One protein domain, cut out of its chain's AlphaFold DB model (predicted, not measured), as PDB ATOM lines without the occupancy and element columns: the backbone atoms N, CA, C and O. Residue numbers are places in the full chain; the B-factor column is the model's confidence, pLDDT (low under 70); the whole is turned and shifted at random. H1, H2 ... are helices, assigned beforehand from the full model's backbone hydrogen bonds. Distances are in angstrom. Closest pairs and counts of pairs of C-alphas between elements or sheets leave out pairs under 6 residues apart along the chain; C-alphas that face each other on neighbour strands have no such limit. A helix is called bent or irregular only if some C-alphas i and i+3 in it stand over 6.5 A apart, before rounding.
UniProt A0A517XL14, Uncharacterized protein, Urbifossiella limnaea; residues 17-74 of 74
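What this domain is: This is residues 17 to 74 of the 74 residues of an uncharacterized protein of Urbifossiella limnaea (UniProt A0A517XL14). Three helices follow one another in an open, stretched-out chain with no common core: the long helix H2 makes a slanting arm, H1 stands near its first end, and H3 sits alone beyond its far end. The link of residues 32 to 36 folds back from the end of H1 to the start of H2, and residues 44 to 74 stick out free, 44 to 58 of them in H2 and 64 to 72 in H3. The printed part has 58 residues with three named helices in the order H1, H2, H3 and no named strand, and its class is all helix. The whole is extended, with a radius of gyration of the C-alphas of 17.6 A, and its C-alphas span 47 by 28 by 18 A.

Where its parts are: The printed part begins with H1, residues 17 to 31, whose C-alpha 17 is at (52.628, -17.741, 80.374) and which is 23.0 A from first to last C-alpha. H1 is irregular, with C-alphas 17 and 20 lying 7.4 A apart. H2, residues 37 to 58, is the longest helix at 22 residues and 31.1 A, and starts at C-alpha 37, (62.384, -8.540, 93.658). H3, residues 64 to 72, is 12.1 A long and ends at C-alpha 72, (34.941, 22.919, 79.218).

How they stand to each other: H1 and H2 are close but not clearly touching, with 2 pairs of C-alphas within 8 A. Their closest C-alphas, those of Asp 21 and Val 39, are 7.0 A apart. They run opposite ways at a steep tilt of 59 degrees, and their centres are 17.2 A apart. H3 is apart from H1, and it is also apart from H2, which it follows along the chain. In H2 and H3 every pair of O i and N i+4 is within hydrogen-bond range, while in H1 10 of 11 such pairs are.

The domain as a whole: The outline is elongated, and the two C-alphas farthest apart, those of Glu 38 and Arg 74, are 48.7 A from each other. The C-alphas of Glu 17 and Arg 74, the first and last printed residues, are 45.9 A apart. The printed part has no cut and ends at residue 74, the chain's last residue. The links H1 to H2 and H2 to H3 are tight, each with 5 residues, and no link is long. The mean pLDDT of the printed part is 87.3. The model's confidence is low, under 70, at residues 61 to 65 and at residue 74, and the mean over H3 is 72.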
ATOM      1  N   GLU A  17      51.285 -18.265  80.123       89.56
ATOM      2  CA  GLU A  17      52.628 -17.741  80.374       89.56
ATOM      3  C   GLU A  17      52.684 -16.643  81.456       89.56
ATOM      4  O   GLU A  17      53.759 -16.376  81.994       89.56
ATOM      5  N   LEU A  18      51.547 -16.026  81.800       90.75
ATOM      6  CA  LEU A  18      51.421 -14.987  82.827       90.75
ATOM      7  C   LEU A  18      50.827 -15.499  84.147       90.75
ATOM      8  O   LEU A  18      50.756 -14.734  85.111       90.75
ATOM      9  N   GLU A  19      50.411 -16.764  84.226       90.25
ATOM     10  CA  GLU A  19      49.722 -17.318  85.399       90.25
ATOM     11  C   GLU A  19      50.571 -17.201  86.676       90.25
ATOM     12  O   GLU A  19      50.104 -16.700  87.700       90.25
ATOM     13  N   ALA A  20      51.857 -17.558  86.599       91.31
ATOM     14  CA  ALA A  20      52.767 -17.499  87.744       91.31
ATOM     15  C   ALA A  20      52.994 -16.062  88.254       91.31
ATOM     16  O   ALA A  20      52.969 -15.815  89.462       91.31
ATOM     17  N   ASP A  21      53.182 -15.102  87.343       93.00
ATOM     18  CA  ASP A  21      53.342 -13.686  87.695       93.00
ATOM     19  C   ASP A  21      52.053 -13.106  88.281       93.00
ATOM     20  O   ASP A  21      52.086 -12.362  89.265       93.00
ATOM     21  N   THR A  22      50.909 -13.497  87.722       90.94
ATOM     22  CA  THR A  22      49.590 -13.115  88.228       90.94
ATOM     23  C   THR A  22      49.405 -13.617  89.652       90.94
ATOM     24  O   THR A  22      49.055 -12.827  90.530       90.94
ATOM     25  N   GLN A  23      49.686 -14.894  89.910       90.38
ATOM     26  CA  GLN A  23      49.533 -15.467  91.242       90.38
ATOM     27  C   GLN A  23      50.435 -14.760  92.259       90.38
ATOM     28  O   GLN A  23      49.974 -14.414  93.342       90.38
ATOM     29  N   ALA A  24      51.685 -14.454  91.902       92.56
ATOM     30  CA  ALA A  24      52.597 -13.721  92.779       92.56
ATOM     31  C   ALA A  24      52.085 -12.305  93.115       92.56
ATOM     32  O   ALA A  24      52.199 -11.837  94.252       92.56
ATOM     33  N   VAL A  25      51.481 -11.615  92.141       93.00
ATOM     34  CA  VAL A  25      50.855 -10.303  92.355       93.00
ATOM     35  C   VAL A  25      49.604 -10.421  93.230       93.00
ATOM     36  O   VAL A  25      49.437  -9.615  94.148       93.00
ATOM     37  N   LEU A  26      48.751 -11.421  92.997       90.88
ATOM     38  CA  LEU A  26      47.557 -11.677  93.809       90.88
ATOM     39  C   LEU A  26      47.914 -12.020  95.253       90.88
ATOM     40  O   LEU A  26      47.309 -11.478  96.177       90.88
ATOM     41  N   ASP A  27      48.927 -12.855  95.464       91.56
ATOM     42  CA  ASP A  27      49.452 -13.190  96.784       91.56
ATOM     43  C   ASP A  27      49.906 -11.932  97.521       91.56
ATOM     44  O   ASP A  27      49.530 -11.723  98.677       91.56
ATOM     45  N   LYS A  28      50.655 -11.044  96.855       93.25
ATOM     46  CA  LYS A  28      51.031  -9.751  97.438       93.25
ATOM     47  C   LYS A  28      49.807  -8.914  97.805       93.25
ATOM     48  O   LYS A  28      49.761  -8.358  98.900       93.25
ATOM     49  N   LEU A  29      48.835  -8.794  96.901       91.44
ATOM     50  CA  LEU A  29      47.641  -7.968  97.105       91.44
ATOM     51  C   LEU A  29      46.761  -8.484  98.249       91.44
ATOM     52  O   LEU A  29      46.221  -7.687  99.010       91.44
ATOM     53  N   THR A  30      46.621  -9.803  98.376       90.75
ATOM     54  CA  THR A  30      45.702 -10.436  99.333       90.75
ATOM     55  C   THR A  30      46.336 -10.696 100.696       90.75
ATOM     56  O   THR A  30      45.641 -10.642 101.707       90.75
ATOM     57  N   THR A  31      47.645 -10.958 100.748       92.06
ATOM     58  CA  THR A  31      48.353 -11.294 101.997       92.06
ATOM     59  C   THR A  31      49.225 -10.159 102.528       92.06
ATOM     60  O   THR A  31      49.684 -10.220 103.665       92.06
ATOM     61  N   GLY A  32      49.505  -9.141 101.710       92.19
ATOM     62  CA  GLY A  32      50.466  -8.083 102.029       92.19
ATOM     63  C   GLY A  32      51.930  -8.530 101.963       92.19
ATOM     64  O   GLY A  32      52.820  -7.711 102.201       92.19
ATOM     65  N   ARG A  33      52.213  -9.801 101.633       92.38
ATOM     66  CA  ARG A  33      53.588 -10.289 101.469       92.38
ATOM     67  C   ARG A  33      54.281  -9.538 100.324       92.38
ATOM     68  O   ARG A  33      53.669  -9.337  99.273       92.38
ATOM     69  N   PRO A  34      55.542  -9.105 100.490       93.75
ATOM     70  CA  PRO A  34      56.273  -8.450  99.415       93.75
ATOM     71  C   PRO A  34      56.369  -9.346  98.178       93.75
ATOM     72  O   PRO A  34      56.560 -10.553  98.291       93.75
ATOM     73  N   LEU A  35      56.270  -8.733  96.997       94.75
ATOM     74  CA  LEU A  35      56.573  -9.419  95.744       94.75
ATOM     75  C   LEU A  35      58.080  -9.659  95.676       94.75
ATOM     76  O   LEU A  35      58.850  -8.744  95.987       94.75
ATOM     77  N   ASP A  36      58.473 -10.850  95.233       95.31
ATOM     78  CA  ASP A  36      59.873 -11.182  94.991       95.31
ATOM     79  C   ASP A  36      60.530 -10.112  94.079       95.31
ATOM     80  O   ASP A  36      59.942  -9.734  93.054       95.31
ATOM     81  N   PRO A  37      61.708  -9.568  94.445       95.81
ATOM     82  CA  PRO A  37      62.384  -8.540  93.658       95.81
ATOM     83  C   PRO A  37      62.682  -8.941  92.208       95.81
ATOM     84  O   PRO A  37      62.581  -8.091  91.320       95.81
ATOM     85  N   GLU A  38      63.020 -10.204  91.950       95.88
ATOM     86  CA  GLU A  38      63.315 -10.714  90.608       95.88
ATOM     87  C   GLU A  38      62.039 -10.816  89.774       95.88
ATOM     88  O   GLU A  38      61.999 -10.345  88.633       95.88
ATOM     89  N   VAL A  39      60.958 -11.328  90.374       95.06
ATOM     90  CA  VAL A  39      59.625 -11.361  89.751       95.06
ATOM     91  C   VAL A  39      59.177  -9.946  89.397       95.06
ATOM     92  O   VAL A  39      58.780  -9.671  88.263       95.06
ATOM     93  N   ARG A  40      59.323  -9.004  90.335       95.69
ATOM     94  CA  ARG A  40      59.034  -7.586  90.104       95.69
ATOM     95  C   ARG A  40      59.851  -7.028  88.936       95.69
ATOM     96  O   ARG A  40      59.286  -6.356  88.073       95.69
ATOM     97  N   ALA A  41      61.162  -7.263  88.917       96.00
ATOM     98  CA  ALA A  41      62.042  -6.759  87.867       96.00
ATOM     99  C   ALA A  41      61.639  -7.303  86.490       96.00
ATOM    100  O   ALA A  41      61.518  -6.528  85.539       96.00
ATOM    101  N   ARG A  42      61.348  -8.605  86.403       95.12
ATOM    102  CA  ARG A  42      60.890  -9.266  85.178       95.12
ATOM    103  C   ARG A  42      59.581  -8.674  84.658       95.12
ATOM    104  O   ARG A  42      59.523  -8.287  83.491       95.12
ATOM    105  N   ILE A  43      58.567  -8.538  85.519       95.38
ATOM    106  CA  ILE A  43      57.269  -7.948  85.151       95.38
ATOM    107  C   ILE A  43      57.460  -6.520  84.626       95.38
ATOM    108  O   ILE A  43      56.924  -6.165  83.576       95.38
ATOM    109  N   HIS A  44      58.261  -5.698  85.312       95.38
ATOM    110  CA  HIS A  44      58.519  -4.324  84.876       95.38
ATOM    111  C   HIS A  44      59.261  -4.251  83.539       95.38
ATOM    112  O   HIS A  44      58.920  -3.409  82.712       95.38
ATOM    113  N   GLN A  45      60.248  -5.117  83.306       96.81
ATOM    114  CA  GLN A  45      60.959  -5.168  82.026       96.81
ATOM    115  C   GLN A  45      60.031  -5.584  80.882       96.81
ATOM    116  O   GLN A  45      60.060  -4.961  79.821       96.81
ATOM    117  N   ALA A  46      59.185  -6.596  81.093       94.75
ATOM    118  CA  ALA A  46      58.199  -7.018  80.103       94.75
ATOM    119  C   ALA A  46      57.201  -5.890  79.792       94.75
ATOM    120  O   ALA A  46      56.993  -5.546  78.629       94.75
ATOM    121  N   ALA A  47      56.660  -5.242  80.826       94.12
ATOM    122  CA  ALA A  47      55.742  -4.118  80.672       94.12
ATOM    123  C   ALA A  47      56.387  -2.920  79.953       94.12
ATOM    124  O   ALA A  47      55.737  -2.274  79.131       94.12
ATOM    125  N   ALA A  48      57.662  -2.629  80.229       96.44
ATOM    126  CA  ALA A  48      58.400  -1.565  79.551       96.44
ATOM    127  C   ALA A  48      58.544  -1.843  78.049       96.44
ATOM    128  O   ALA A  48      58.265  -0.955  77.249       96.44
ATOM    129  N   ARG A  49      58.879  -3.081  77.662       96.12
ATOM    130  CA  ARG A  49      58.973  -3.485  76.247       96.12
ATOM    131  C   ARG A  49      57.638  -3.337  75.525       96.12
ATOM    132  O   ARG A  49      57.582  -2.680  74.491       96.12
ATOM    133  N   VAL A  50      56.555  -3.856  76.108       94.00
ATOM    134  CA  VAL A  50      55.202  -3.707  75.542       94.00
ATOM    135  C   VAL A  50      54.844  -2.228  75.397       94.00
ATOM    136  O   VAL A  50      54.339  -1.805  74.361       94.00
ATOM    137  N   ARG A  51      55.147  -1.406  76.408       92.31
ATOM    138  CA  ARG A  51      54.919   0.040  76.335       92.31
ATOM    139  C   ARG A  51      55.713   0.687  75.201       92.31
ATOM    140  O   ARG A  51      55.143   1.493  74.473       92.31
ATOM    141  N   GLU A  52      56.995   0.372  75.051       95.25
ATOM    142  CA  GLU A  52      57.832   0.898  73.968       95.25
ATOM    143  C   GLU A  52      57.286   0.512  72.590       95.25
ATOM    144  O   GLU A  52      57.220   1.358  71.699       95.25
ATOM    145  N   GLU A  53      56.843  -0.733  72.424       95.69
ATOM    146  CA  GLU A  53      56.218  -1.214  71.190       95.69
ATOM    147  C   GLU A  53      54.918  -0.470  70.881       95.69
ATOM    148  O   GLU A  53      54.732   0.012  69.761       95.69
ATOM    149  N   LEU A  54      54.038  -0.321  71.877       93.12
ATOM    150  CA  LEU A  54      52.776   0.400  71.725       93.12
ATOM    151  C   LEU A  54      53.009   1.876  71.391       93.12
ATOM    152  O   LEU A  54      52.385   2.393  70.466       93.12
ATOM    153  N   VAL A  55      53.936   2.541  72.083       91.31
ATOM    154  CA  VAL A  55      54.287   3.943  71.815       91.31
ATOM    155  C   VAL A  55      54.912   4.096  70.431       91.31
ATOM    156  O   VAL A  55      54.578   5.033  69.715       91.31
ATOM    157  N   ARG A  56      55.786   3.178  70.005       91.69
ATOM    158  CA  ARG A  56      56.366   3.212  68.655       91.69
ATOM    159  C   ARG A  56      55.298   3.029  67.580       91.69
ATOM    160  O   ARG A  56      55.366   3.681  66.543       91.69
ATOM    161  N   LYS A  57      54.337   2.132  67.810       91.75
ATOM    162  CA  LYS A  57      53.306   1.782  66.829       91.75
ATOM    163  C   LYS A  57      52.197   2.828  66.727       91.75
ATOM    164  O   LYS A  57      51.727   3.093  65.627       91.75
ATOM    165  N   TYR A  58      51.772   3.392  67.854       88.69
ATOM    166  CA  TYR A  58      50.582   4.245  67.929       88.69
ATOM    167  C   TYR A  58      50.880   5.689  68.348       88.69
ATOM    168  O   TYR A  58      49.978   6.522  68.351       88.69
ATOM    169  N   GLY A  59      52.131   6.007  68.683       84.06
ATOM    170  CA  GLY A  59      52.496   7.289  69.270       84.06
ATOM    171  C   GLY A  59      51.978   7.435  70.702       84.06
ATOM    172  O   GLY A  59      51.581   6.471  71.359       84.06
ATOM    173  N   VAL A  60      51.995   8.666  71.204       81.06
ATOM    174  CA  VAL A  60      51.336   9.024  72.462       81.06
ATOM    175  C   VAL A  60      50.018   9.693  72.107       81.06
ATOM    176  O   VAL A  60      50.004  10.711  71.417       81.06
ATOM    177  N   LEU A  61      48.908   9.124  72.574       66.56
ATOM    178  CA  LEU A  61      47.607   9.756  72.434       66.56
ATOM    179  C   LEU A  61      47.488  10.868  73.488       66.56
ATOM    180  O   LEU A  61      47.231  10.594  74.661       66.56
ATOM    181  N   ASP A  62      47.686  12.121  73.081       65.88
ATOM    182  CA  ASP A  62      47.406  13.284  73.930       65.88
ATOM    183  C   ASP A  62      45.892  13.545  73.962       65.88
ATOM    184  O   ASP A  62      45.363  14.399  73.253       65.88
ATOM    185  N   ILE A  63      45.171  12.752  74.760       65.75
ATOM    186  CA  ILE A  63      43.745  12.983  75.040       65.75
ATOM    187  C   ILE A  63      43.520  14.082  76.074       65.75
ATOM    188  O   ILE A  63      42.385  14.511  76.246       65.75
ATOM    189  N   GLY A  64      44.562  14.529  76.779       67.19
ATOM    190  CA  GLY A  64      44.411  15.426  77.920       67.19
ATOM    191  C   GLY A  64      43.837  16.770  77.495       67.19
ATOM    192  O   GLY A  64      42.793  17.192  77.990       67.19
ATOM    193  N   VAL A  65      44.475  17.424  76.527       68.81
ATOM    194  CA  VAL A  65      44.014  18.736  76.055       68.81
ATOM    195  C   VAL A  65      42.692  18.647  75.277       68.81
ATOM    196  O   VAL A  65      41.801  19.447  75.573       68.81
ATOM    197  N   PRO A  66      42.496  17.706  74.331       70.94
ATOM    198  CA  PRO A  66      41.222  17.570  73.627       70.94
ATOM    199  C   PRO A  66      40.045  17.238  74.553       70.94
ATOM    200  O   PRO A  66      39.016  17.902  74.466       70.94
ATOM    201  N   ALA A  67      40.194  16.286  75.483       70.94
ATOM    202  CA  ALA A  67      39.108  15.900  76.386       70.94
ATOM    203  C   ALA A  67      38.758  17.012  77.387       70.94
ATOM    204  O   ALA A  67      37.586  17.240  77.669       70.94
ATOM    205  N   VAL A  68      39.756  17.748  77.895       73.75
ATOM    206  CA  VAL A  68      39.510  18.905  78.771       73.75
ATOM    207  C   VAL A  68      38.800  20.033  78.018       73.75
ATOM    208  O   VAL A  68      37.917  20.669  78.587       73.75
ATOM    209  N   ARG A  69      39.142  20.284  76.745       73.81
ATOM    210  CA  ARG A  69      38.435  21.275  75.912       73.81
ATOM    211  C   ARG A  69      36.981  20.877  75.665       73.81
ATOM    212  O   ARG A  69      36.101  21.693  75.896       73.81
ATOM    213  N   GLU A  70      36.738  19.623  75.289       75.06
ATOM    214  CA  GLU A  70      35.389  19.075  75.095       75.06
ATOM    215  C   GLU A  70      34.525  19.202  76.364       75.06
ATOM    216  O   GLU A  70      33.346  19.528  76.275       75.06
ATOM    217  N   LEU A  71      35.099  18.970  77.552       76.62
ATOM    218  CA  LEU A  71      34.386  19.110  78.828       76.62
ATOM    219  C   LEU A  71      34.152  20.568  79.245       76.62
ATOM    220  O   LEU A  71      33.178  20.839  79.937       76.62
ATOM    221  N   ARG A  72      35.050  21.490  78.879       72.62
ATOM    222  CA  ARG A  72      34.941  22.919  79.218       72.62
ATOM    223  C   ARG A  72      33.946  23.653  78.328       72.62
ATOM    224  O   ARG A  72      33.292  24.580  78.790       72.62
ATOM    225  N   ASP A  73      33.881  23.277  77.057       76.50
ATOM    226  CA  ASP A  73      33.048  23.945  76.059       76.50
ATOM    227  C   ASP A  73      31.614  23.342  76.016       76.50
ATOM    228  O   ASP A  73      30.868  23.579  75.063       76.50
ATOM    229  N   ARG A  74      31.231  22.571  77.053       56.38
ATOM    230  CA  ARG A  74      29.880  22.044  77.327       56.38
ATOM    231  C   ARG A  74      29.193  22.772  78.476       56.38
ATOM    232  O   ARG A  74      29.888  23.148  79.444       56.38
TER     233      ARG A  74